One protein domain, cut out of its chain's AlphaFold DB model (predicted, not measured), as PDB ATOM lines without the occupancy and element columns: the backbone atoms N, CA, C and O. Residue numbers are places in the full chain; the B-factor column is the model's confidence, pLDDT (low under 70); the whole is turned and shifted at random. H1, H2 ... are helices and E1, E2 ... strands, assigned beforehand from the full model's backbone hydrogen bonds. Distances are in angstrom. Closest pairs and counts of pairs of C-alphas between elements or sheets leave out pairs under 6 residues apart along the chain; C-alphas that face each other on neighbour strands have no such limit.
ATOM      1  N   GLU A   2     204.495 164.454 228.220       36.56
ATOM      2  CA  GLU A   2     205.036 165.710 227.648       36.56
ATOM      3  C   GLU A   2     205.939 165.516 226.415       36.56
ATOM      4  O   GLU A   2     205.805 166.242 225.436       36.56
ATOM      5  N   TYR A   3     206.781 164.480 226.385       36.19
ATOM      6  CA  TYR A   3     207.666 164.211 225.240       36.19
ATOM      7  C   TYR A   3     206.938 163.788 223.950       36.19
ATOM      8  O   TYR A   3     207.483 163.946 222.859       36.19
ATOM      9  N   LEU A   4     205.699 163.290 224.045       34.94
ATOM     10  CA  LEU A   4     204.912 162.864 222.878       34.94
ATOM     11  C   LEU A   4     204.225 164.051 222.180       34.94
ATOM     12  O   LEU A   4     204.007 164.014 220.972       34.94
ATOM     13  N   LEU A   5     203.954 165.130 222.921       37.91
ATOM     14  CA  LEU A   5     203.456 166.394 222.372       37.91
ATOM     15  C   LEU A   5     204.566 167.200 221.685       37.91
ATOM     16  O   LEU A   5     204.299 167.866 220.686       37.91
ATOM     17  N   TYR A   6     205.815 167.093 222.150       39.72
ATOM     18  CA  TYR A   6     206.937 167.835 221.569       39.72
ATOM     19  C   TYR A   6     207.171 167.491 220.091       39.72
ATOM     20  O   TYR A   6     207.271 168.402 219.273       39.72
ATOM     21  N   GLY A   7     207.154 166.209 219.709       37.62
ATOM     22  CA  GLY A   7     207.417 165.776 218.324       37.62
ATOM     23  C   GLY A   7     206.345 166.156 217.288       37.62
ATOM     24  O   GLY A   7     206.626 166.166 216.090       37.62
ATOM     25  N   ILE A   8     205.126 166.483 217.728       47.34
ATOM     26  CA  ILE A   8     203.981 166.809 216.853       47.34
ATOM     27  C   ILE A   8     203.721 168.326 216.817       47.34
ATOM     28  O   ILE A   8     203.066 168.833 215.905       47.34
ATOM     29  N   SER A   9     204.267 169.064 217.785       55.34
ATOM     30  CA  SER A   9     204.032 170.494 217.946       55.34
ATOM     31  C   SER A   9     204.652 171.322 216.805       55.34
ATOM     32  O   SER A   9     205.798 171.114 216.390       55.34
ATOM     33  N   LEU A  10     203.888 172.299 216.302       56.56
ATOM     34  CA  LEU A  10     204.337 173.292 215.314       56.56
ATOM     35  C   LEU A  10     205.705 173.948 215.657       56.56
ATOM     36  O   LEU A  10     206.522 174.092 214.746       56.56
ATOM     37  N   PRO A  11     206.008 174.278 216.934       53.56
ATOM     38  CA  PRO A  11     207.295 174.838 217.353       53.56
ATOM     39  C   PRO A  11     208.500 173.953 217.011       53.56
ATOM     40  O   PRO A  11     209.535 174.456 216.580       53.56
ATOM     41  N   HIS A  12     208.376 172.628 217.134       56.69
ATOM     42  CA  HIS A  12     209.482 171.713 216.825       56.69
ATOM     43  C   HIS A  12     209.742 171.583 215.323       56.69
ATOM     44  O   HIS A  12     210.881 171.381 214.899       56.69
ATOM     45  N   ARG A  13     208.702 171.760 214.503       55.72
ATOM     46  CA  ARG A  13     208.834 171.786 213.041       55.72
ATOM     47  C   ARG A  13     209.503 173.055 212.519       55.72
ATOM     48  O   ARG A  13     209.890 173.066 211.361       55.72
ATOM     49  N   LEU A  14     209.638 174.103 213.334       61.28
ATOM     50  CA  LEU A  14     210.135 175.423 212.926       61.28
ATOM     51  C   LEU A  14     211.531 175.741 213.493       61.28
ATOM     52  O   LEU A  14     211.940 176.903 213.507       61.28
ATOM     53  N   ALA A  15     212.279 174.716 213.917       62.16
ATOM     54  CA  ALA A  15     213.595 174.853 214.545       62.16
ATOM     55  C   ALA A  15     214.657 175.496 213.631       62.16
ATOM     56  O   ALA A  15     215.577 176.142 214.123       62.16
ATOM     57  N   ASN A  16     214.522 175.363 212.305       66.94
ATOM     58  CA  ASN A  16     215.449 175.933 211.323       66.94
ATOM     59  C   ASN A  16     214.741 176.880 210.338       66.94
ATOM     60  O   ASN A  16     213.626 176.603 209.897       66.94
ATOM     61  N   ASN A  17     215.429 177.938 209.883       70.62
ATOM     62  CA  ASN A  17     214.892 178.911 208.907       70.62
ATOM     63  C   ASN A  17     214.377 178.261 207.608       70.62
ATOM     64  O   ASN A  17     213.370 178.694 207.057       70.62
ATOM     65  N   VAL A  18     215.015 177.178 207.153       69.06
ATOM     66  CA  VAL A  18     214.571 176.405 205.976       69.06
ATOM     67  C   VAL A  18     213.208 175.746 206.210       69.06
ATOM     68  O   VAL A  18     212.387 175.681 205.300       69.06
ATOM     69  N   GLN A  19     212.941 175.268 207.428       75.06
ATOM     70  CA  GLN A  19     211.646 174.677 207.753       75.06
ATOM     71  C   GLN A  19     210.558 175.749 207.866       75.06
ATOM     72  O   GLN A  19     209.435 175.505 207.437       75.06
ATOM     73  N   LYS A  20     210.896 176.947 208.366       78.25
ATOM     74  CA  LYS A  20     209.975 178.097 208.393       78.25
ATOM     75  C   LYS A  20     209.500 178.484 206.995       78.25
ATOM     76  O   LYS A  20     208.299 178.615 206.795       78.25
ATOM     77  N   ASP A  21     210.413 178.590 206.029       80.31
ATOM     78  CA  ASP A  21     210.067 178.910 204.636       80.31
ATOM     79  C   ASP A  21     209.192 177.821 203.986       80.31
ATOM     80  O   ASP A  21     208.200 178.121 203.322       80.31
ATOM     81  N   LEU A  22     209.500 176.542 204.232       80.62
ATOM     82  CA  LEU A  22     208.706 175.431 203.705       80.62
ATOM     83  C   LEU A  22     207.283 175.412 204.284       80.62
ATOM     84  O   LEU A  22     206.315 175.297 203.532       80.62
ATOM     85  N   VAL A  23     207.155 175.552 205.607       83.38
ATOM     86  CA  VAL A  23     205.855 175.609 206.293       83.38
ATOM     87  C   VAL A  23     205.067 176.831 205.827       83.38
ATOM     88  O   VAL A  23     203.885 176.706 205.521       83.38
ATOM     89  N   PHE A  24     205.717 177.989 205.691       87.88
ATOM     90  CA  PHE A  24     205.084 179.195 205.164       87.88
ATOM     91  C   PHE A  24     204.495 178.959 203.767       87.88
ATOM     92  O   PHE A  24     203.309 179.202 203.553       87.88
ATOM     93  N   LYS A  25     205.288 178.423 202.830       86.12
ATOM     94  CA  LYS A  25     204.834 178.132 201.459       86.12
ATOM     95  C   LYS A  25     203.684 177.129 201.432       86.12
ATOM     96  O   LYS A  25     202.720 177.333 200.696       86.12
ATOM     97  N   GLN A  26     203.758 176.077 202.247       86.06
ATOM     98  CA  GLN A  26     202.693 175.080 202.356       86.06
ATOM     99  C   GLN A  26     201.373 175.719 202.807       86.06
ATOM    100  O   GLN A  26     200.357 175.568 202.129       86.06
ATOM    101  N   PHE A  27     201.389 176.459 203.917       90.00
ATOM    102  CA  PHE A  27     200.185 177.103 204.444       90.00
ATOM    103  C   PHE A  27     199.694 178.253 203.562       90.00
ATOM    104  O   PHE A  27     198.507 178.559 203.571       90.00
ATOM    105  N   PHE A  28     200.567 178.865 202.762       92.00
ATOM    106  CA  PHE A  28     200.172 179.879 201.786       92.00
ATOM    107  C   PHE A  28     199.374 179.275 200.636       92.00
ATOM    108  O   PHE A  28     198.289 179.759 200.321       92.00
ATOM    109  N   ILE A  29     199.857 178.171 200.063       90.25
ATOM    110  CA  ILE A  29     199.115 177.428 199.038       90.25
ATOM    111  C   ILE A  29     197.791 176.914 199.613       90.25
ATOM    112  O   ILE A  29     196.755 177.039 198.960       90.25
ATOM    113  N   GLN A  30     197.808 176.390 200.842       90.94
ATOM    114  CA  GLN A  30     196.594 175.942 201.519       90.94
ATOM    115  C   GLN A  30     195.599 177.089 201.709       90.94
ATOM    116  O   GLN A  30     194.449 176.939 201.318       90.94
ATOM    117  N   LEU A  31     196.033 178.252 202.207       94.62
ATOM    118  CA  LEU A  31     195.164 179.418 202.374       94.62
ATOM    119  C   LEU A  31     194.515 179.831 201.049       94.62
ATOM    120  O   LEU A  31     193.306 180.039 201.005       94.62
ATOM    121  N   LEU A  32     195.293 179.932 199.966       95.38
ATOM    122  CA  LEU A  32     194.752 180.282 198.649       95.38
ATOM    123  C   LEU A  32     193.716 179.259 198.174       95.38
ATOM    124  O   LEU A  32     192.665 179.639 197.658       95.38
ATOM    125  N   SER A  33     193.995 177.970 198.376       92.75
ATOM    126  CA  SER A  33     193.073 176.896 198.018       92.75
ATOM    127  C   SER A  33     191.781 176.962 198.836       92.75
ATOM    128  O   SER A  33     190.691 176.911 198.269       92.75
ATOM    129  N   SER A  34     191.889 177.176 200.147       94.38
ATOM    130  CA  SER A  34     190.748 177.272 201.058       94.38
ATOM    131  C   SER A  34     189.905 178.512 200.785       94.38
ATOM    132  O   SER A  34     188.680 178.410 200.774       94.38
ATOM    133  N   ILE A  35     190.516 179.655 200.451       97.31
ATOM    134  CA  ILE A  35     189.791 180.845 199.982       97.31
ATOM    135  C   ILE A  35     189.037 180.527 198.688       97.31
ATOM    136  O   ILE A  35     187.836 180.782 198.614       97.31
ATOM    137  N   ALA A  36     189.706 179.942 197.689       96.38
ATOM    138  CA  ALA A  36     189.086 179.629 196.403       96.38
ATOM    139  C   ALA A  36     187.882 178.686 196.559       96.38
ATOM    140  O   ALA A  36     186.805 178.967 196.032       96.38
ATOM    141  N   VAL A  37     188.030 177.608 197.337       94.75
ATOM    142  CA  VAL A  37     186.944 176.657 197.621       94.75
ATOM    143  C   VAL A  37     185.823 177.317 198.421       94.75
ATOM    144  O   VAL A  37     184.652 177.097 198.111       94.75
ATOM    145  N   THR A  38     186.143 178.150 199.413       97.44
ATOM    146  CA  THR A  38     185.138 178.858 200.227       97.44
ATOM    147  C   THR A  38     184.318 179.822 199.376       97.44
ATOM    148  O   THR A  38     183.091 179.815 199.457       97.44
ATOM    149  N   VAL A  39     184.977 180.613 198.522       97.88
ATOM    150  CA  VAL A  39     184.317 181.546 197.599       97.88
ATOM    151  C   VAL A  39     183.467 180.788 196.586       97.88
ATOM    152  O   VAL A  39     182.302 181.122 196.413       97.88
ATOM    153  N   ALA A  40     183.994 179.728 195.966       97.19
ATOM    154  CA  ALA A  40     183.211 178.914 195.041       97.19
ATOM    155  C   ALA A  40     181.980 178.312 195.741       97.19
ATOM    156  O   ALA A  40     180.859 178.436 195.249       97.19
ATOM    157  N   THR A  41     182.158 177.748 196.938       97.06
ATOM    158  CA  THR A  41     181.064 177.172 197.733       97.06
ATOM    159  C   THR A  41     180.011 178.224 198.072       97.06
ATOM    160  O   THR A  41     178.822 177.950 197.928       97.06
ATOM    161  N   ALA A  42     180.421 179.436 198.454       97.69
ATOM    162  CA  ALA A  42     179.522 180.562 198.687       97.69
ATOM    163  C   ALA A  42     178.694 180.895 197.439       97.69
ATOM    164  O   ALA A  42     177.468 181.009 197.512       97.69
ATOM    165  N   THR A  43     179.346 180.983 196.280       97.44
ATOM    166  CA  THR A  43     178.679 181.262 195.009       97.44
ATOM    167  C   THR A  43     177.618 180.206 194.686       97.44
ATOM    168  O   THR A  43     176.494 180.560 194.341       97.44
ATOM    169  N   TYR A  44     177.900 178.911 194.856       96.38
ATOM    170  CA  TYR A  44     176.903 177.853 194.612       96.38
ATOM    171  C   TYR A  44     175.831 177.744 195.707       96.38
ATOM    172  O   TYR A  44     174.704 177.309 195.442       96.38
ATOM    173  N   LEU A  45     176.152 178.154 196.935       95.69
ATOM    174  CA  LEU A  45     175.218 178.156 198.056       95.69
ATOM    175  C   LEU A  45     174.154 179.254 197.910       95.69
ATOM    176  O   LEU A  45     172.974 178.986 198.153       95.69
ATOM    177  N   TRP A  46     174.556 180.457 197.491       96.12
ATOM    178  CA  TRP A  46     173.684 181.640 197.449       96.12
ATOM    179  C   TRP A  46     173.361 182.173 196.049       96.12
ATOM    180  O   TRP A  46     172.410 182.936 195.923       96.12
ATOM    181  N   GLY A  47     174.108 181.795 195.011       92.19
ATOM    182  CA  GLY A  47     173.961 182.352 193.660       92.19
ATOM    183  C   GLY A  47     173.270 181.438 192.648       92.19
ATOM    184  O   GLY A  47     172.571 181.933 191.771       92.19
ATOM    185  N   TYR A  48     173.422 180.118 192.769       91.19
ATOM    186  CA  TYR A  48     172.906 179.163 191.781       91.19
ATOM    187  C   TYR A  48     171.772 178.312 192.344       91.19
ATOM    188  O   TYR A  48     171.891 177.783 193.450       91.19
ATOM    189  N   GLU A  49     170.698 178.143 191.563       87.81
ATOM    190  CA  GLU A  49     169.620 177.163 191.801       87.81
ATOM    191  C   GLU A  49     169.022 177.252 193.224       87.81
ATOM    192  O   GLU A  49     168.719 176.252 193.881       87.81
ATOM    193  N   THR A  50     168.901 178.468 193.763       88.94
ATOM    194  CA  THR A  50     168.421 178.727 195.132       88.94
ATOM    195  C   THR A  50     166.928 178.465 195.303       88.94
ATOM    196  O   THR A  50     166.514 178.094 196.407       88.94
ATOM    197  N   GLU A  51     166.163 178.605 194.223       89.69
ATOM    198  CA  GLU A  51     164.703 178.457 194.180       89.69
ATOM    199  C   GLU A  51     164.246 177.073 193.690       89.69
ATOM    200  O   GLU A  51     163.111 176.673 193.953       89.69
ATOM    201  N   ASN A  52     165.134 176.306 193.047       90.69
ATOM    202  CA  ASN A  52     164.810 174.984 192.516       90.69
ATOM    203  C   ASN A  52     164.570 173.985 193.657       90.69
ATOM    204  O   ASN A  52     165.404 173.817 194.552       90.69
ATOM    205  N   LYS A  53     163.430 173.293 193.597       87.12
ATOM    206  CA  LYS A  53     163.072 172.193 194.495       87.12
ATOM    207  C   LYS A  53     163.078 170.907 193.683       87.12
ATOM    208  O   LYS A  53     162.147 170.660 192.924       87.12
ATOM    209  N   CYS A  54     164.141 170.121 193.824       90.25
ATOM    210  CA  CYS A  54     164.199 168.794 193.229       90.25
ATOM    211  C   CYS A  54     163.970 167.734 194.303       90.25
ATOM    212  O   CYS A  54     164.705 167.658 195.293       90.25
ATOM    213  N   GLU A  55     162.947 166.919 194.072       89.44
ATOM    214  CA  GLU A  55     162.552 165.810 194.924       89.44
ATOM    215  C   GLU A  55     162.584 164.519 194.106       89.44
ATOM    216  O   GLU A  55     162.213 164.499 192.931       89.44
ATOM    217  N   ALA A  56     163.038 163.430 194.723       87.44
ATOM    218  CA  ALA A  56     163.099 162.122 194.080       87.44
ATOM    219  C   ALA A  56     162.765 161.001 195.080       87.44
ATOM    220  O   ALA A  56     163.078 161.149 196.271       87.44
ATOM    221  N   PRO A  57     162.157 159.890 194.620       85.44
ATOM    222  CA  PRO A  57     161.924 158.715 195.454       85.44
ATOM    223  C   PRO A  57     163.257 158.054 195.822       85.44
ATOM    224  O   PRO A  57     164.213 158.075 195.043       85.44
ATOM    225  N   PHE A  58     163.336 157.468 197.018       78.38
ATOM    226  CA  PHE A  58     164.592 156.941 197.564       78.38
ATOM    227  C   PHE A  58     165.214 155.810 196.726       78.38
ATOM    228  O   PHE A  58     166.434 155.785 196.558       78.38
ATOM    229  N   ASP A  59     164.395 154.902 196.196       76.44
ATOM    230  CA  ASP A  59     164.826 153.689 195.488       76.44
ATOM    231  C   ASP A  59     164.738 153.786 193.953       76.44
ATOM    232  O   ASP A  59     165.204 152.891 193.249       76.44
ATOM    233  N   GLY A  60     164.168 154.872 193.421       73.25
ATOM    234  CA  GLY A  60     163.956 155.067 191.984       73.25
ATOM    235  C   GLY A  60     162.909 154.144 191.350       73.25
ATOM    236  O   GLY A  60     162.698 154.235 190.138       73.25
ATOM    237  N   ALA A  61     162.255 153.283 192.138       72.25
ATOM    238  CA  ALA A  61     161.341 152.253 191.652       72.25
ATOM    239  C   ALA A  61     159.863 152.636 191.828       72.25
ATOM    240  O   ALA A  61     159.053 152.297 190.964       72.25
ATOM    241  N   ASP A  62     159.505 153.372 192.888       75.19
ATOM    242  CA  ASP A  62     158.105 153.709 193.188       75.19
ATOM    243  C   ASP A  62     157.835 155.227 193.180       75.19
ATOM    244  O   ASP A  62     157.925 155.927 194.189       75.19
ATOM    245  N   TRP A  63     157.448 155.746 192.012       77.44
ATOM    246  CA  TRP A  63     157.061 157.153 191.817       77.44
ATOM    247  C   TRP A  63     155.645 157.479 192.316       77.44
ATOM    248  O   TRP A  63     155.204 158.624 192.229       77.44
ATOM    249  N   ASN A  64     154.899 156.494 192.824       74.00
ATOM    250  CA  ASN A  64     153.524 156.704 193.273       74.00
ATOM    251  C   ASN A  64     153.431 156.976 194.783       74.00
ATOM    252  O   ASN A  64     152.431 157.534 195.248       74.00
ATOM    253  N   ARG A  65     154.473 156.662 195.563       71.25
ATOM    254  CA  ARG A  65     154.516 156.906 197.015       71.25
ATOM    255  C   ARG A  65     155.066 158.284 197.360       71.25
ATOM    256  O   ARG A  65     156.227 158.449 197.721       71.25
ATOM    257  N   ARG A  66     154.188 159.293 197.341       61.91
ATOM    258  CA  ARG A  66     154.544 160.680 197.713       61.91
ATOM    259  C   ARG A  66     155.125 160.841 199.125       61.91
ATOM    260  O   ARG A  66     155.837 161.805 199.370       61.91
ATOM    261  N   SER A  67     154.856 159.914 200.045       63.50
ATOM    262  CA  SER A  67     155.367 159.955 201.423       63.50
ATOM    263  C   SER A  67     156.861 159.635 201.562       63.50
ATOM    264  O   SER A  67     157.405 159.823 202.646       63.50
ATOM    265  N   GLU A  68     157.527 159.161 200.505       77.75
ATOM    266  CA  GLU A  68     158.930 158.712 200.543       77.75
ATOM    267  C   GLU A  68     159.872 159.596 199.700       77.75
ATOM    268  O   GLU A  68     161.001 159.211 199.388       77.75
ATOM    269  N   TYR A  69     159.424 160.800 199.331       84.44
ATOM    270  CA  TYR A  69     160.236 161.736 198.558       84.44
ATOM    271  C   TYR A  69     161.266 162.435 199.434       84.44
ATOM    272  O   TYR A  69     161.002 162.866 200.558       84.44
ATOM    273  N   ILE A  70     162.465 162.564 198.882       89.31
ATOM    274  CA  ILE A  70     163.581 163.227 199.538       89.31
ATOM    275  C   ILE A  70     163.827 164.563 198.855       89.31
ATOM    276  O   ILE A  70     164.108 164.604 197.659       89.31
ATOM    277  N   ASP A  71     163.819 165.633 199.648       92.62
ATOM    278  CA  ASP A  71     164.272 166.956 199.223       92.62
ATOM    279  C   ASP A  71     165.803 166.963 199.063       92.62
ATOM    280  O   ASP A  71     166.574 167.069 200.029       92.62
ATOM    281  N   VAL A  72     166.250 166.809 197.817       94.38
ATOM    282  CA  VAL A  72     167.675 166.798 197.464       94.38
ATOM    283  C   VAL A  72     168.251 168.213 197.501       94.38
ATOM    284  O   VAL A  72     169.414 168.390 197.875       94.38
ATOM    285  N   ALA A  73     167.440 169.233 197.203       94.56
ATOM    286  CA  ALA A  73     167.863 170.632 197.243       94.56
ATOM    287  C   ALA A  73     168.294 171.040 198.654       94.56
ATOM    288  O   ALA A  73     169.339 171.679 198.828       94.56
ATOM    289  N   LYS A  74     167.540 170.618 199.675       94.69
ATOM    290  CA  LYS A  74     167.911 170.808 201.079       94.69
ATOM    291  C   LYS A  74     169.218 170.092 201.422       94.69
ATOM    292  O   LYS A  74     170.115 170.723 201.975       94.69
ATOM    293  N   ARG A  75     169.370 168.818 201.041       94.69
ATOM    294  CA  ARG A  75     170.597 168.037 201.303       94.69
ATOM    295  C   ARG A  75     171.841 168.676 200.691       94.69
ATOM    296  O   ARG A  75     172.856 168.807 201.369       94.69
ATOM    297  N   PHE A  76     171.765 169.094 199.428       95.25
ATOM    298  CA  PHE A  76     172.878 169.764 198.750       95.25
ATOM    299  C   PHE A  76     173.215 171.093 199.426       95.25
ATOM    300  O   PHE A  76     174.385 171.377 199.670       95.25
ATOM    301  N   ARG A  77     172.202 171.880 199.808       95.62
ATOM    302  CA  ARG A  77     172.398 173.137 200.540       95.62
ATOM    303  C   ARG A  77     173.071 172.918 201.893       95.62
ATOM    304  O   ARG A  77     173.959 173.683 202.255       95.62
ATOM    305  N   ASP A  78     172.669 171.890 202.630       95.44
ATOM    306  CA  ASP A  78     173.250 171.581 203.935       95.44
ATOM    307  C   ASP A  78     174.707 171.109 203.807       95.44
ATOM    308  O   ASP A  78     175.559 171.587 204.555       95.44
ATOM    309  N   ILE A  79     175.040 170.292 202.799       95.69
ATOM    310  CA  ILE A  79     176.438 169.940 202.494       95.69
ATOM    311  C   ILE A  79     177.263 171.188 202.157       95.69
ATOM    312  O   ILE A  79     178.355 171.360 202.694       95.69
ATOM    313  N   LEU A  80     176.749 172.069 201.295       96.12
ATOM    314  CA  LEU A  80     177.448 173.300 200.912       96.12
ATOM    315  C   LEU A  80     177.689 174.220 202.115       96.12
ATOM    316  O   LEU A  80     178.768 174.794 202.230       96.12
ATOM    317  N   LYS A  81     176.744 174.319 203.059       96.38
ATOM    318  CA  LYS A  81     176.955 175.057 204.319       96.38
ATOM    319  C   LYS A  81     178.082 174.453 205.154       96.38
ATOM    320  O   LYS A  81     178.911 175.200 205.664       96.38
ATOM    321  N   ILE A  82     178.122 173.124 205.291       95.50
ATOM    322  CA  ILE A  82     179.186 172.438 206.040       95.50
ATOM    323  C   ILE A  82     180.546 172.721 205.392       95.50
ATOM    324  O   ILE A  82     181.479 173.112 206.090       95.50
ATOM    325  N   TRP A  83     180.645 172.603 204.065       95.56
ATOM    326  CA  TRP A  83     181.868 172.913 203.317       95.56
ATOM    327  C   TRP A  83     182.297 174.372 203.441       95.56
ATOM    328  O   TRP A  83     183.483 174.657 203.598       95.56
ATOM    329  N   PHE A  84     181.340 175.297 203.415       96.62
ATOM    330  CA  PHE A  84     181.610 176.717 203.590       96.62
ATOM    331  C   PHE A  84     182.180 177.015 204.985       96.62
ATOM    332  O   PHE A  84     183.203 177.688 205.104       96.62
ATOM    333  N   VAL A  85     181.569 176.469 206.042       96.19
ATOM    334  CA  VAL A  85     182.057 176.625 207.423       96.19
ATOM    335  C   VAL A  85     183.431 175.980 207.596       96.19
ATOM    336  O   VAL A  85     184.324 176.598 208.175       96.19
ATOM    337  N   PHE A  86     183.625 174.777 207.051       95.56
ATOM    338  CA  PHE A  86     184.922 174.104 207.041       95.56
ATOM    339  C   PHE A  86     186.006 174.989 206.410       95.56
ATOM    340  O   PHE A  86     187.065 175.168 207.013       95.56
ATOM    341  N   GLY A  87     185.727 175.582 205.245       95.19
ATOM    342  CA  GLY A  87     186.654 176.463 204.536       95.19
ATOM    343  C   GLY A  87     186.982 177.750 205.302       95.19
ATOM    344  O   GLY A  87     188.148 178.136 205.383       95.19
ATOM    345  N   LEU A  88     185.994 178.375 205.955       96.94
ATOM    346  CA  LEU A  88     186.226 179.535 206.825       96.94
ATOM    347  C   LEU A  88     187.143 179.203 208.008       96.94
ATOM    348  O   LEU A  88     188.074 179.958 208.302       96.94
ATOM    349  N   ILE A  89     186.894 178.075 208.680       96.88
ATOM    350  CA  ILE A  89     187.726 177.627 209.801       96.88
ATOM    351  C   ILE A  89     189.143 177.308 209.315       96.88
ATOM    352  O   ILE A  89     190.111 177.639 210.002       96.88
ATOM    353  N   ASP A  90     189.291 176.728 208.123       95.44
ATOM    354  CA  ASP A  90     190.610 176.436 207.566       95.44
ATOM    355  C   ASP A  90     191.404 177.702 207.198       95.44
ATOM    356  O   ASP A  90     192.600 177.791 207.484       95.44
ATOM    357  N   CYS A  91     190.740 178.729 206.662       97.00
ATOM    358  CA  CYS A  91     191.346 180.045 206.448       97.00
ATOM    359  C   CYS A  91     191.848 180.656 207.767       97.00
ATOM    360  O   CYS A  91     192.984 181.130 207.839       97.00
ATOM    361  N   LEU A  92     191.035 180.599 208.831       97.12
ATOM    362  CA  LEU A  92     191.432 181.065 210.163       97.12
ATOM    363  C   LEU A  92     192.628 180.268 210.699       97.12
ATOM    364  O   LEU A  92     193.580 180.852 211.219       97.12
ATOM    365  N   ARG A  93     192.613 178.943 210.530       95.06
ATOM    366  CA  ARG A  93     193.708 178.049 210.919       95.06
ATOM    367  C   ARG A  93     195.018 178.418 210.225       95.06
ATOM    368  O   ARG A  93     196.043 178.523 210.896       95.06
ATOM    369  N   CYS A  94     194.989 178.667 208.916       94.81
ATOM    370  CA  CYS A  94     196.159 179.139 208.175       94.81
ATOM    371  C   CYS A  94     196.639 180.507 208.689       94.81
ATOM    372  O   CYS A  94     197.837 180.710 208.887       94.81
ATOM    373  N   GLY A  95     195.708 181.419 208.990       95.69
ATOM    374  CA  GLY A  95     196.008 182.713 209.609       95.69
ATOM    375  C   GLY A  95     196.752 182.590 210.943       95.69
ATOM    376  O   GLY A  95     197.730 183.303 211.167       95.69
ATOM    377  N   LEU A  96     196.356 181.645 211.803       94.75
ATOM    378  CA  LEU A  96     197.049 181.374 213.068       94.75
ATOM    379  C   LEU A  96     198.480 180.872 212.856       94.75
ATOM    380  O   LEU A  96     199.370 181.248 213.616       94.75
ATOM    381  N   VAL A  97     198.732 180.071 211.817       92.25
ATOM    382  CA  VAL A  97     200.095 179.629 211.485       92.25
ATOM    383  C   VAL A  97     200.960 180.809 211.050       92.25
ATOM    384  O   VAL A  97     202.085 180.940 211.529       92.25
ATOM    385  N   PHE A  98     200.442 181.711 210.213       94.62
ATOM    386  CA  PHE A  98     201.183 182.921 209.843       94.62
ATOM    387  C   PHE A  98     201.447 183.831 211.040       94.62
ATOM    388  O   PHE A  98     202.571 184.300 211.210       94.62
ATOM    389  N   ALA A  99     200.454 184.022 211.913       94.38
ATOM    390  CA  ALA A  99     200.635 184.764 213.156       94.38
ATOM    391  C   ALA A  99     201.702 184.110 214.050       94.38
ATOM    392  O   ALA A  99     202.552 184.807 214.603       94.38
ATOM    393  N   TYR A 100     201.721 182.778 214.148       91.81
ATOM    394  CA  TYR A 100     202.763 182.065 214.882       91.81
ATOM    395  C   TYR A 100     204.154 182.305 214.281       91.81
ATOM    396  O   TYR A 100     205.080 182.622 215.018       91.81
ATOM    397  N   ILE A 101     204.304 182.218 212.956       89.50
ATOM    398  CA  ILE A 101     205.592 182.445 212.278       89.50
ATOM    399  C   ILE A 101     206.101 183.880 212.497       89.50
ATOM    400  O   ILE A 101     207.305 184.071 212.665       89.50
ATOM    401  N   LEU A 102     205.205 184.873 212.504       92.62
ATOM    402  CA  LEU A 102     205.557 186.288 212.658       92.62
ATOM    403  C   LEU A 102     205.856 186.690 214.108       92.62
ATOM    404  O   LEU A 102     206.796 187.442 214.351       92.62
ATOM    405  N   TYR A 103     205.053 186.220 215.065       91.94
ATOM    406  CA  TYR A 103     205.096 186.699 216.452       91.94
ATOM    407  C   TYR A 103     205.711 185.705 217.444       91.94
ATOM    408  O   TYR A 103     205.989 186.089 218.581       91.94
ATOM    409  N   ASP A 104     205.864 184.438 217.048       88.44
ATOM    410  CA  ASP A 104     206.395 183.330 217.855       88.44
ATOM    411  C   ASP A 104     205.738 183.201 219.245       88.44
ATOM    412  O   ASP A 104     206.375 182.949 220.267       88.44
ATOM    413  N   LYS A 105     204.417 183.426 219.310       88.00
ATOM    414  CA  LYS A 105     203.636 183.278 220.548       88.00
ATOM    415  C   LYS A 105     202.938 181.925 220.583       88.00
ATOM    416  O   LYS A 105     202.117 181.625 219.719       88.00
ATOM    417  N   ALA A 106     203.175 181.157 221.648       86.06
ATOM    418  CA  ALA A 106     202.600 179.822 221.848       86.06
ATOM    419  C   ALA A 106     201.061 179.777 221.748       86.06
ATOM    420  O   ALA A 106     200.508 178.769 221.313       86.06
ATOM    421  N   ILE A 107     200.368 180.873 222.081       91.25
ATOM    422  CA  ILE A 107     198.905 180.967 221.973       91.25
ATOM    423  C   ILE A 107     198.393 180.686 220.551       91.25
ATOM    424  O   ILE A 107     197.374 180.019 220.392       91.25
ATOM    425  N   TYR A 108     199.123 181.114 219.514       92.12
ATOM    426  CA  TYR A 108     198.740 180.865 218.122       92.12
ATOM    427  C   TYR A 108     198.902 179.389 217.741       92.12
ATOM    428  O   TYR A 108     198.045 178.837 217.053       92.12
ATOM    429  N   ALA A 109     199.948 178.723 218.243       86.94
ATOM    430  CA  ALA A 109     200.148 177.289 218.042       86.94
ATOM    431  C   ALA A 109     199.061 176.459 218.750       86.94
ATOM    432  O   ALA A 109     198.541 175.505 218.172       86.94
ATOM    433  N   ILE A 110     198.665 176.847 219.968       88.25
ATOM    434  CA  ILE A 110     197.551 176.210 220.688       88.25
ATOM    435  C   ILE A 110     196.247 176.378 219.901       88.25
ATOM    436  O   ILE A 110     195.546 175.394 219.666       88.25
ATOM    437  N   GLY A 111     195.948 177.595 219.437       91.75
ATOM    438  CA  GLY A 111     194.769 177.858 218.609       91.75
ATOM    439  C   GLY A 111     194.750 177.013 217.331       91.75
ATOM    440  O   GLY A 111     193.730 176.404 217.016       91.75
ATOM    441  N   TYR A 112     195.887 176.893 216.641       91.25
ATOM    442  CA  TYR A 112     196.035 176.007 215.483       91.25
ATOM    443  C   TYR A 112     195.689 174.546 215.823       91.25
ATOM    444  O   TYR A 112     194.918 173.910 215.100       91.25
ATOM    445  N   HIS A 113     196.213 174.018 216.933       88.06
ATOM    446  CA  HIS A 113     195.945 172.642 217.357       88.06
ATOM    447  C   HIS A 113     194.466 172.411 217.691       88.06
ATOM    448  O   HIS A 113     193.913 171.389 217.293       88.06
ATOM    449  N   VAL A 114     193.799 173.374 218.334       92.31
ATOM    450  CA  VAL A 114     192.348 173.305 218.583       92.31
ATOM    451  C   VAL A 114     191.572 173.286 217.266       92.31
ATOM    452  O   VAL A 114     190.716 172.424 217.066       92.31
ATOM    453  N   LEU A 115     191.907 174.175 216.326       93.50
ATOM    454  CA  LEU A 115     191.255 174.218 215.013       93.50
ATOM    455  C   LEU A 115     191.586 173.011 214.125       93.50
ATOM    456  O   LEU A 115     190.904 172.793 213.130       93.50
ATOM    457  N   THR A 116     192.575 172.187 214.479       90.19
ATOM    458  CA  THR A 116     192.862 170.935 213.756       90.19
ATOM    459  C   THR A 116     191.718 169.924 213.903       90.19
ATOM    460  O   THR A 116     191.510 169.097 213.022       90.19
ATOM    461  N   LEU A 117     190.879 170.040 214.941       90.31
ATOM    462  CA  LEU A 117     189.656 169.236 215.063       90.31
ATOM    463  C   LEU A 117     188.674 169.452 213.895       90.31
ATOM    464  O   LEU A 117     187.861 168.572 213.613       90.31
ATOM    465  N   ASN A 118     188.781 170.574 213.171       93.69
ATOM    466  CA  ASN A 118     188.019 170.831 211.945       93.69
ATOM    467  C   ASN A 118     188.285 169.789 210.844       93.69
ATOM    468  O   ASN A 118     187.429 169.571 209.994       93.69
ATOM    469  N   ASP A 119     189.424 169.091 210.876       89.75
ATOM    470  CA  ASP A 119     189.716 168.019 209.918       89.75
ATOM    471  C   ASP A 119     188.741 166.835 210.070       89.75
ATOM    472  O   ASP A 119     188.394 166.192 209.081       89.75
ATOM    473  N   ILE A 120     188.223 166.584 211.283       91.00
ATOM    474  CA  ILE A 120     187.188 165.563 211.521       91.00
ATOM    475  C   ILE A 120     185.879 165.974 210.838       91.00
ATOM    476  O   ILE A 120     185.223 165.147 210.201       91.00
ATOM    477  N   LEU A 121     185.519 167.259 210.930       89.12
ATOM    478  CA  LEU A 121     184.354 167.808 210.237       89.12
ATOM    479  C   LEU A 121     184.533 167.725 208.717       89.12
ATOM    480  O   LEU A 121     183.605 167.318 208.023       89.12
ATOM    481  N   GLY A 122     185.728 168.045 208.211       90.62
ATOM    482  CA  GLY A 122     186.078 167.894 206.800       90.62
ATOM    483  C   GLY A 122     185.914 166.452 206.315       90.62
ATOM    484  O   GLY A 122     185.245 166.211 205.313       90.62
ATOM    485  N   LEU A 123     186.432 165.473 207.064       91.06
ATOM    486  CA  LEU A 123     186.275 164.053 206.740       91.06
ATOM    487  C   LEU A 123     184.796 163.635 206.704       91.06
ATOM    488  O   LEU A 123     184.358 162.987 205.753       91.06
ATOM    489  N   ALA A 124     184.012 164.037 207.707       91.69
ATOM    490  CA  ALA A 124     182.577 163.768 207.735       91.69
ATOM    491  C   ALA A 124     181.851 164.417 206.541       91.69
ATOM    492  O   ALA A 124     181.026 163.769 205.896       91.69
ATOM    493  N   ALA A 125     182.196 165.661 206.197       93.00
ATOM    494  CA  ALA A 125     181.630 166.380 205.059       93.00
ATOM    495  C   ALA A 125     181.922 165.676 203.729       93.00
ATOM    496  O   ALA A 125     181.033 165.571 202.885       93.00
ATOM    497  N   VAL A 126     183.137 165.146 203.551       93.75
ATOM    498  CA  VAL A 126     183.522 164.360 202.371       93.75
ATOM    499  C   VAL A 126     182.693 163.083 202.272       93.75
ATOM    500  O   VAL A 126     182.184 162.779 201.194       93.75
ATOM    501  N   LEU A 127     182.517 162.347 203.373       93.69
ATOM    502  CA  LEU A 127     181.718 161.119 203.378       93.69
ATOM    503  C   LEU A 127     180.248 161.394 203.038       93.69
ATOM    504  O   LEU A 127     179.679 160.725 202.177       93.69
ATOM    505  N   ILE A 128     179.646 162.412 203.659       94.12
ATOM    506  CA  ILE A 128     178.258 162.806 203.380       94.12
ATOM    507  C   ILE A 128     178.113 163.259 201.922       94.12
ATOM    508  O   ILE A 128     177.180 162.832 201.240       94.12
ATOM    509  N   LEU A 129     179.055 164.067 201.424       95.19
ATOM    510  CA  LEU A 129     179.105 164.512 200.032       95.19
ATOM    511  C   LEU A 129     179.112 163.320 199.065       95.19
ATOM    512  O   LEU A 129     178.330 163.308 198.117       95.19
ATOM    513  N   HIS A 130     179.935 162.302 199.327       94.06
ATOM    514  CA  HIS A 130     179.987 161.087 198.510       94.06
ATOM    515  C   HIS A 130     178.654 160.360 198.486       94.06
ATOM    516  O   HIS A 130     178.117 160.073 197.416       94.06
ATOM    517  N   VAL A 131     178.115 160.072 199.668       94.25
ATOM    518  CA  VAL A 131     176.875 159.312 199.785       94.25
ATOM    519  C   VAL A 131     175.745 160.060 199.083       94.25
ATOM    520  O   VAL A 131     175.076 159.488 198.230       94.25
ATOM    521  N   TYR A 132     175.555 161.350 199.365       93.88
ATOM    522  CA  TYR A 132     174.428 162.100 198.809       93.88
ATOM    523  C   TYR A 132     174.587 162.410 197.323       93.88
ATOM    524  O   TYR A 132     173.584 162.393 196.612       93.88
ATOM    525  N   ARG A 133     175.802 162.669 196.821       94.69
ATOM    526  CA  ARG A 133     175.990 162.962 195.393       94.69
ATOM    527  C   ARG A 133     175.841 161.719 194.520       94.69
ATOM    528  O   ARG A 133     175.294 161.828 193.421       94.69
ATOM    529  N   PHE A 134     176.329 160.565 194.977       95.19
ATOM    530  CA  PHE A 134     176.352 159.340 194.171       95.19
ATOM    531  C   PHE A 134     175.151 158.411 194.389       95.19
ATOM    532  O   PHE A 134     174.978 157.469 193.611       95.19
ATOM    533  N   GLN A 135     174.301 158.685 195.383       93.56
ATOM    534  CA  GLN A 135     172.975 158.074 195.497       93.56
ATOM    535  C   GLN A 135     172.093 158.395 194.281       93.56
ATOM    536  O   GLN A 135     172.267 159.425 193.629       93.56
ATOM    537  N   PHE A 136     171.116 157.524 193.999       92.25
ATOM    538  CA  PHE A 136     170.189 157.681 192.873       92.25
ATOM    539  C   PHE A 136     169.516 159.059 192.857       92.25
ATOM    540  O   PHE A 136     169.571 159.750 191.846       92.25
ATOM    541  N   THR A 137     168.965 159.493 193.993       93.44
ATOM    542  CA  THR A 137     168.299 160.798 194.136       93.44
ATOM    543  C   THR A 137     169.232 161.970 193.827       93.44
ATOM    544  O   THR A 137     168.841 162.907 193.132       93.44
ATOM    545  N   GLY A 138     170.488 161.896 194.276       93.62
ATOM    546  CA  GLY A 138     171.522 162.883 193.976       93.62
ATOM    547  C   GLY A 138     171.858 162.946 192.489       93.62
ATOM    548  O   GLY A 138     171.894 164.035 191.919       93.62
ATOM    549  N   LYS A 139     172.051 161.789 191.847       94.38
ATOM    550  CA  LYS A 139     172.318 161.683 190.403       94.38
ATOM    551  C   LYS A 139     171.144 162.183 189.562       94.38
ATOM    552  O   LYS A 139     171.341 162.964 188.636       94.38
ATOM    553  N   TRP A 140     169.925 161.801 189.934       92.62
ATOM    554  CA  TRP A 140     168.691 162.240 189.287       92.62
ATOM    555  C   TRP A 140     168.531 163.753 189.332       92.62
ATOM    556  O   TRP A 140     168.434 164.397 188.290       92.62
ATOM    557  N   CYS A 141     168.589 164.335 190.528       93.69
ATOM    558  CA  CYS A 141     168.429 165.772 190.685       93.69
ATOM    559  C   CYS A 141     169.596 166.586 190.118       93.69
ATOM    560  O   CYS A 141     169.399 167.749 189.786       93.69
ATOM    561  N   SER A 142     170.781 165.989 189.961       94.75
ATOM    562  CA  SER A 142     171.927 166.621 189.287       94.75
ATOM    563  C   SER A 142     171.851 166.552 187.760       94.75
ATOM    564  O   SER A 142     172.709 167.109 187.082       94.75
ATOM    565  N   GLY A 143     170.848 165.868 187.210       92.31
ATOM    566  CA  GLY A 143     170.682 165.725 185.772       92.31
ATOM    567  C   GLY A 143     171.544 164.656 185.114       92.31
ATOM    568  O   GLY A 143     171.623 164.630 183.893       92.31
ATOM    569  N   ASP A 144     172.133 163.729 185.877       91.88
ATOM    570  CA  ASP A 144     173.007 162.677 185.329       91.88
ATOM    571  C   ASP A 144     172.263 161.720 184.374       91.88
ATOM    572  O   ASP A 144     172.885 161.026 183.573       91.88
ATOM    573  N   PHE A 145     170.931 161.668 184.467       88.94
ATOM    574  CA  PHE A 145     170.066 160.862 183.599       88.94
ATOM    575  C   PHE A 145     169.301 161.698 182.562       88.94
ATOM    576  O   PHE A 145     168.538 161.137 181.772       88.94
ATOM    577  N   LEU A 146     169.450 163.029 182.572       87.88
ATOM    578  CA  LEU A 146     168.783 163.889 181.601       87.88
ATOM    579  C   LEU A 146     169.556 163.892 180.276       87.88
ATOM    580  O   LEU A 146     170.768 164.097 180.274       87.88
ATOM    581  N   PRO A 147     168.871 163.718 179.132       86.69
ATOM    582  CA  PRO A 147     169.475 163.986 177.836       86.69
ATOM    583  C   PRO A 147     169.824 165.474 177.726       86.69
ATOM    584  O   PRO A 147     169.026 166.318 178.134       86.69
ATOM    585  N   GLU A 148     170.952 165.796 177.093       81.44
ATOM    586  CA  GLU A 148     171.440 167.180 176.919       81.44
ATOM    587  C   GLU A 148     170.443 168.108 176.206       81.44
ATOM    588  O   GLU A 148     170.510 169.326 176.341       81.44
ATOM    589  N   SER A 149     169.492 167.541 175.460       79.38
ATOM    590  CA  SER A 149     168.465 168.274 174.721       79.38
ATOM    591  C   SER A 149     167.241 168.678 175.550       79.38
ATOM    592  O   SER A 149     166.362 169.364 175.024       79.38
ATOM    593  N   LYS A 150     167.127 168.243 176.812       78.12
ATOM    594  CA  LYS A 150     165.961 168.539 177.658       78.12
ATOM    595  C   LYS A 150     166.179 169.757 178.551       78.12
ATOM    596  O   LYS A 150     167.281 170.017 179.020       78.12
ATOM    597  N   ALA A 151     165.083 170.470 178.819       80.81
ATOM    598  CA  ALA A 151     165.070 171.578 179.765       80.81
ATOM    599  C   ALA A 151     165.507 171.108 181.162       80.81
ATOM    600  O   ALA A 151     165.052 170.075 181.653       80.81
ATOM    601  N   THR A 152     166.382 171.888 181.792       85.00
ATOM    602  CA  THR A 152     166.944 171.635 183.128       85.00
ATOM    603  C   THR A 152     166.193 172.376 184.237       85.00
ATOM    604  O   THR A 152     166.624 172.375 185.390       85.00
ATOM    605  N   GLU A 153     165.063 173.012 183.912       84.19
ATOM    606  CA  GLU A 153     164.242 173.753 184.870       84.19
ATOM    607  C   GLU A 153     163.793 172.849 186.027       84.19
ATOM    608  O   GLU A 153     163.309 171.736 185.826       84.19
ATOM    609  N   GLY A 154     163.996 173.320 187.260       85.44
ATOM    610  CA  GLY A 154     163.689 172.571 188.482       85.44
ATOM    611  C   GLY A 154     164.768 171.578 188.939       85.44
ATOM    612  O   GLY A 154     164.723 171.146 190.091       85.44
ATOM    613  N   PHE A 155     165.769 171.264 188.108       91.94
ATOM    614  CA  PHE A 155     166.907 170.418 188.495       91.94
ATOM    615  C   PHE A 155     168.024 171.222 189.182       91.94
ATOM    616  O   PHE A 155     168.024 172.452 189.214       91.94
ATOM    617  N   LEU A 156     168.969 170.503 189.784       94.06
ATOM    618  CA  LEU A 156     170.123 171.024 190.524       94.06
ATOM    619  C   LEU A 156     171.420 170.685 189.775       94.06
ATOM    620  O   LEU A 156     172.347 170.101 190.345       94.06
ATOM    621  N   VAL A 157     171.448 170.949 188.470       94.38
ATOM    622  CA  VAL A 157     172.515 170.503 187.567       94.38
ATOM    623  C   VAL A 157     173.834 171.185 187.908       94.38
ATOM    624  O   VAL A 157     174.860 170.519 188.058       94.38
ATOM    625  N   GLU A 158     173.821 172.502 188.080       94.62
ATOM    626  CA  GLU A 158     175.036 173.277 188.327       94.62
ATOM    627  C   GLU A 158     175.601 172.996 189.722       94.62
ATOM    628  O   GLU A 158     176.803 172.754 189.873       94.62
ATOM    629  N   ARG A 159     174.742 172.899 190.745       95.00
ATOM    630  CA  ARG A 159     175.165 172.425 192.072       95.00
ATOM    631  C   ARG A 159     175.682 170.993 192.024       95.00
ATOM    632  O   ARG A 159     176.706 170.696 192.634       95.00
ATOM    633  N   GLY A 160     175.013 170.109 191.292       94.69
ATOM    634  CA  GLY A 160     175.414 168.716 191.123       94.69
ATOM    635  C   GLY A 160     176.806 168.568 190.506       94.69
ATOM    636  O   GLY A 160     177.611 167.769 190.997       94.69
ATOM    637  N   LYS A 161     177.118 169.362 189.473       95.44
ATOM    638  CA  LYS A 161     178.454 169.439 188.855       95.44
ATOM    639  C   LYS A 161     179.497 169.973 189.832       95.44
ATOM    640  O   LYS A 161     180.560 169.370 189.971       95.44
ATOM    641  N   PHE A 162     179.184 171.051 190.550       96.94
ATOM    642  CA  PHE A 162     180.095 171.613 191.547       96.94
ATOM    643  C   PHE A 162     180.421 170.616 192.665       96.94
ATOM    644  O   PHE A 162     181.583 170.456 193.028       96.94
ATOM    645  N   LEU A 163     179.425 169.879 193.167       96.38
ATOM    646  CA  LEU A 163     179.619 168.850 194.192       96.38
ATOM    647  C   LEU A 163     180.522 167.702 193.702       96.38
ATOM    648  O   LEU A 163     181.352 167.219 194.469       96.38
ATOM    649  N   VAL A 164     180.425 167.293 192.430       96.25
ATOM    650  CA  VAL A 164     181.387 166.343 191.826       96.25
ATOM    651  C   VAL A 164     182.775 166.964 191.724       96.25
ATOM    652  O   VAL A 164     183.761 166.311 192.058       96.25
ATOM    653  N   GLY A 165     182.859 168.232 191.319       96.00
ATOM    654  CA  GLY A 165     184.108 168.989 191.313       96.00
ATOM    655  C   GLY A 165     184.780 169.008 192.687       96.00
ATOM    656  O   GLY A 165     185.976 168.749 192.776       96.00
ATOM    657  N   LEU A 166     184.013 169.215 193.764       95.31
ATOM    658  CA  LEU A 166     184.502 169.133 195.143       95.31
ATOM    659  C   LEU A 166     185.015 167.733 195.492       95.31
ATOM    660  O   LEU A 166     186.088 167.613 196.078       95.31
ATOM    661  N   VAL A 167     184.298 166.674 195.106       95.00
ATOM    662  CA  VAL A 167     184.766 165.290 195.296       95.00
ATOM    663  C   VAL A 167     186.118 165.072 194.614       95.00
ATOM    664  O   VAL A 167     187.053 164.581 195.244       95.00
ATOM    665  N   ILE A 168     186.239 165.463 193.342       94.06
ATOM    666  CA  ILE A 168     187.480 165.323 192.569       94.06
ATOM    667  C   ILE A 168     188.598 166.144 193.210       94.06
ATOM    668  O   ILE A 168     189.699 165.632 193.394       94.06
ATOM    669  N   TYR A 169     188.315 167.389 193.589       92.56
ATOM    670  CA  TYR A 169     189.266 168.267 194.261       92.56
ATOM    671  C   TYR A 169     189.809 167.634 195.547       92.56
ATOM    672  O   TYR A 169     191.020 167.618 195.748       92.56
ATOM    673  N   VAL A 170     188.949 167.047 196.383       91.31
ATOM    674  CA  VAL A 170     189.377 166.394 197.627       91.31
ATOM    675  C   VAL A 170     190.236 165.167 197.352       91.31
ATOM    676  O   VAL A 170     191.283 165.015 197.973       91.31
ATOM    677  N   TRP A 171     189.826 164.291 196.436       89.50
ATOM    678  CA  TRP A 171     190.577 163.062 196.177       89.50
ATOM    679  C   TRP A 171     191.877 163.319 195.449       89.50
ATOM    680  O   TRP A 171     192.927 162.877 195.900       89.50
ATOM    681  N   VAL A 172     191.823 164.041 194.332       89.62
ATOM    682  CA  VAL A 172     193.007 164.319 193.522       89.62
ATOM    683  C   VAL A 172     193.921 165.281 194.269       89.62
ATOM    684  O   VAL A 172     195.106 164.999 194.420       89.62
ATOM    685  N   GLY A 173     193.379 166.378 194.802       84.94
ATOM    686  CA  GLY A 173     194.145 167.349 195.578       84.94
ATOM    687  C   GLY A 173     194.714 166.741 196.857       84.94
ATOM    688  O   GLY A 173     195.910 166.859 197.108       84.94
ATOM    689  N   GLY A 174     193.898 166.021 197.630       83.00
ATOM    690  CA  GLY A 174     194.334 165.351 198.855       83.00
ATOM    691  C   GLY A 174     195.388 164.274 198.602       83.00
ATOM    692  O   GLY A 174     196.398 164.236 199.304       83.00
ATOM    693  N   PHE A 175     195.213 163.443 197.569       79.88
ATOM    694  CA  PHE A 175     196.188 162.414 197.202       79.88
ATOM    695  C   PHE A 175     197.514 163.021 196.739       79.88
ATOM    696  O   PHE A 175     198.571 162.635 197.236       79.88
ATOM    697  N   VAL A 176     197.473 164.015 195.846       82.31
ATOM    698  CA  VAL A 176     198.681 164.715 195.381       82.31
ATOM    699  C   VAL A 176     199.408 165.359 196.559       82.31
ATOM    700  O   VAL A 176     200.617 165.173 196.701       82.31
ATOM    701  N   MET A 177     198.686 166.049 197.444       76.88
ATOM    702  CA  MET A 177     199.274 166.664 198.635       76.88
ATOM    703  C   MET A 177     199.892 165.621 199.566       76.88
ATOM    704  O   MET A 177     201.017 165.817 200.019       76.88
ATOM    705  N   ALA A 178     199.220 164.494 199.807       78.25
ATOM    706  CA  ALA A 178     199.747 163.417 200.640       78.25
ATOM    707  C   ALA A 178     201.027 162.807 200.047       78.25
ATOM    708  O   ALA A 178     202.016 162.635 200.766       78.25
ATOM    709  N   CYS A 179     201.050 162.528 198.741       79.75
ATOM    710  CA  CYS A 179     202.221 161.984 198.056       79.75
ATOM    711  C   CYS A 179     203.399 162.963 198.070       79.75
ATOM    712  O   CYS A 179     204.498 162.597 198.489       79.75
ATOM    713  N   VAL A 180     203.177 164.217 197.664       78.88
ATOM    714  CA  VAL A 180     204.224 165.250 197.632       78.88
ATOM    715  C   VAL A 180     204.763 165.508 199.035       78.88
ATOM    716  O   VAL A 180     205.978 165.510 199.234       78.88
ATOM    717  N   TYR A 181     203.881 165.658 200.025       75.88
ATOM    718  CA  TYR A 181     204.276 165.882 201.413       75.88
ATOM    719  C   TYR A 181     205.105 164.714 201.957       75.88
ATOM    720  O   TYR A 181     206.157 164.933 202.557       75.88
ATOM    721  N   SER A 182     204.690 163.472 201.691       75.38
ATOM    722  CA  SER A 182     205.430 162.276 202.110       75.38
ATOM    723  C   SER A 182     206.826 162.225 201.485       75.38
ATOM    724  O   SER A 182     207.809 162.004 202.192       75.38
ATOM    725  N   CYS A 183     206.948 162.511 200.185       81.25
ATOM    726  CA  CYS A 183     208.240 162.568 199.498       81.25
ATOM    727  C   CYS A 183     209.163 163.652 200.076       81.25
ATOM    728  O   CYS A 183     210.338 163.387 200.339       81.25
ATOM    729  N   VAL A 184     208.637 164.859 200.317       78.19
ATOM    730  CA  VAL A 184     209.404 165.971 200.903       78.19
ATOM    731  C   VAL A 184     209.855 165.635 202.323       78.19
ATOM    732  O   VAL A 184     211.021 165.849 202.656       78.19
ATOM    733  N   MET A 185     208.975 165.057 203.143       73.56
ATOM    734  CA  MET A 185     209.306 164.637 204.505       73.56
ATOM    735  C   MET A 185     210.395 163.561 204.527       73.56
ATOM    736  O   MET A 185     211.349 163.684 205.293       73.56
ATOM    737  N   VAL A 186     210.311 162.548 203.658       80.06
ATOM    738  CA  VAL A 186     211.347 161.508 203.538       80.06
ATOM    739  C   VAL A 186     212.684 162.112 203.100       80.06
ATOM    740  O   VAL A 186     213.723 161.792 203.679       80.06
ATOM    741  N   ALA A 187     212.680 163.016 202.117       79.62
ATOM    742  CA  ALA A 187     213.894 163.685 201.653       79.62
ATOM    743  C   ALA A 187     214.525 164.571 202.743       79.62
ATOM    744  O   ALA A 187     215.744 164.557 202.928       79.62
ATOM    745  N   ALA A 188     213.706 165.313 203.494       76.06
ATOM    746  CA  ALA A 188     214.159 166.132 204.613       76.06
ATOM    747  C   ALA A 188     214.737 165.274 205.748       76.06
ATOM    748  O   ALA A 188     215.803 165.599 206.274       76.06
ATOM    749  N   TYR A 189     214.080 164.158 206.079       76.31
ATOM    750  CA  TYR A 189     214.552 163.218 207.094       76.31
ATOM    751  C   TYR A 189     215.898 162.595 206.711       76.31
ATOM    752  O   TYR A 189     216.817 162.588 207.527       76.31
ATOM    753  N   ARG A 190     216.060 162.158 205.451       81.81
ATOM    754  CA  ARG A 190     217.347 161.651 204.942       81.81
ATOM    755  C   ARG A 190     218.461 162.687 205.087       81.81
ATOM    756  O   ARG A 190     219.483 162.395 205.694       81.81
ATOM    757  N   ARG A 191     218.225 163.928 204.644       81.75
ATOM    758  CA  ARG A 191     219.207 165.019 204.787       81.75
ATOM    759  C   ARG A 191     219.574 165.311 206.243       81.75
ATOM    760  O   ARG A 191     220.704 165.706 206.517       81.75
ATOM    761  N   TYR A 192     218.625 165.180 207.167       75.62
ATOM    762  CA  TYR A 192     218.895 165.360 208.590       75.62
ATOM    763  C   TYR A 192     219.767 164.227 209.147       75.62
ATOM    764  O   TYR A 192     220.755 164.504 209.829       75.62
ATOM    765  N   ALA A 193     219.449 162.975 208.802       77.50
ATOM    766  CA  ALA A 193     220.239 161.810 209.190       77.50
ATOM    767  C   ALA A 193     221.688 161.900 208.670       77.50
ATOM    768  O   ALA A 193     222.627 161.685 209.435       77.50
ATOM    769  N   ASP A 194     221.879 162.321 207.414       82.44
ATOM    770  CA  ASP A 194     223.210 162.501 206.818       82.44
ATOM    771  C   ASP A 194     224.057 163.525 207.594       82.44
ATOM    772  O   ASP A 194     225.243 163.301 207.848       82.44
ATOM    773  N   LYS A 195     223.448 164.633 208.042       79.38
ATOM    774  CA  LYS A 195     224.134 165.649 208.856       79.38
ATOM    775  C   LYS A 195     224.522 165.135 210.241       79.38
ATOM    776  O   LYS A 195     225.622 165.438 210.703       79.38
ATOM    777  N   GLN A 196     223.652 164.370 210.903       79.25
ATOM    778  CA  GLN A 196     223.992 163.777 212.198       79.25
ATOM    779  C   GLN A 196     225.151 162.783 212.068       79.25
ATOM    780  O   GLN A 196     226.116 162.873 212.829       79.25
ATOM    781  N   ASN A 197     225.115 161.912 211.058       83.94
ATOM    782  CA  ASN A 197     226.189 160.955 210.793       83.94
ATOM    783  C   ASN A 197     227.532 161.658 210.530       83.94
ATOM    784  O   ASN A 197     228.548 161.264 211.097       83.94
ATOM    785  N   ALA A 198     227.534 162.743 209.746       84.62
ATOM    786  CA  ALA A 198     228.735 163.541 209.497       84.62
ATOM    787  C   ALA A 198     229.309 164.164 210.783       84.62
ATOM    788  O   ALA A 198     230.521 164.141 210.992       84.62
ATOM    789  N   SER A 199     228.448 164.671 211.673       82.06
ATOM    790  CA  SER A 199     228.888 165.243 212.952       82.06
ATOM    791  C   SER A 199     229.501 164.198 213.890       82.06
ATOM    792  O   SER A 199     230.518 164.472 214.514       82.06
ATOM    793  N   GLN A 200     228.961 162.974 213.948       79.12
ATOM    794  CA  GLN A 200     229.509 161.913 214.804       79.12
ATOM    795  C   GLN A 200     230.887 161.413 214.356       79.12
ATOM    796  O   GLN A 200     231.682 160.999 215.198       79.12
ATOM    797  N   ILE A 201     231.189 161.467 213.055       79.81
ATOM    798  CA  ILE A 201     232.516 161.118 212.528       79.81
ATOM    799  C   ILE A 201     233.578 162.109 213.031       79.81
ATOM    800  O   ILE A 201     234.681 161.687 213.359       79.81
ATOM    801  N   GLN A 202     233.245 163.398 213.172       72.94
ATOM    802  CA  GLN A 202     234.196 164.417 213.640       72.94
ATOM    803  C   GLN A 202     234.622 164.254 215.107       72.94
ATOM    804  O   GLN A 202     235.703 164.701 215.459       72.94
ATOM    805  N   TYR A 203     233.817 163.606 215.955       70.38
ATOM    806  CA  TYR A 203     234.149 163.388 217.374       70.38
ATOM    807  C   TYR A 203     234.913 162.082 217.643       70.38
ATOM    808  O   TYR A 203     235.242 161.798 218.792       70.38
ATOM    809  N   LYS A 204     235.151 161.254 216.617       66.44
ATOM    810  CA  LYS A 204     235.863 159.969 216.737       66.44
ATOM    811  C   LYS A 204     237.326 160.023 216.271       66.44
ATOM    812  O   LYS A 204     237.959 158.970 216.212       66.44
TER     813      LYS A 204
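What this domain is: This is residues 2 to 204 of the 205 residues of an uncharacterized protein of Stylonychia lemnae (UniProt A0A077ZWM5). Four helices, H3, H4, H6 and H8, form a loose, splayed up-and-down bundle, each running against the one before it in the chain, with the small hairpin E1 E2 and short H7 at one end. At the end of the bundle away from E1 E2 and H7, H5 folds back along H4, and residues 189 to 204, of which 189 to 202 belong to H8, stick out there as a long arm. The printed part has 203 residues with eight named helices and two strands, in the order H1 H2 H3 E1 E2 H4 H5 H6 H7 H8; the class is mostly helix and the sheet E1 - E2 is antiparallel. The whole is loose, with a radius of gyration of the C-alphas of 22.9 A and spans of 85 by 32 by 31 A.

How they stand to each other: E1, residues 55 to 57, and E2, residues 69 to 71, are an antiparallel hairpin; N 70 and O 56, 3.0 A apart, are within hydrogen-bond range. H7, residues 136 to 141, comes closest to E1 at the C-alphas of Ala 56 and Thr 137, 5.4 A. H4, residues 72 to 103, is the hub, touching four helices. It touches H3, residues 17 to 46, at a shallow tilt of 26 degrees, opposite ways, closest at C-alphas 38 and 87, 5.2 A. With residues 75 to 90 alone it touches H6, residues 118 to 134, at a shallow tilt of 27 degrees, closest at C-alphas 86 and 122, 6.3 A. H4 and H5, residues 106 to 115, are a helical hairpin, closest at C-alphas 100 and 108, 5.3 A. H4 only just touches H7, with 3 pairs of C-alphas within 8 A, closest at C-alphas 72 and 138, 6.5 A. H8, residues 157 to 202, touches H6 at a steep tilt of 40 degrees, with its residues 160 to 170 alone, closest at C-alphas 133 and 163, 7.0 A. H2, residues 10 to 13, is near H4, and H1, residues 2 to 6, touches no helix. Every O i to N i+4 pair is within hydrogen-bond range in H1, H3, H4, H5, H6 and H7, and 41 of 42 in H8; H2 is too short for one.

Where its parts are: H8 is 67.2 A long, from C-alpha 157 at (172.515, 170.503, 187.567) to C-alpha 202 at (234.196, 164.417, 213.640). H4 measures 46.4 A, H3 42.9 A and H6 24.2 A. H1 begins at C-alpha 2, (205.036, 165.710, 227.648).

The domain as a whole: The farthest C-alphas, of Asn 64 and Lys 204, are 85.7 A apart. The printed part has no cut. The links E1 to E2 and H7 to H8 are long. Mean pLDDT of the printed part is 85.4; residues 2 to 16, 18, 66 to 67 and 204 are under 70.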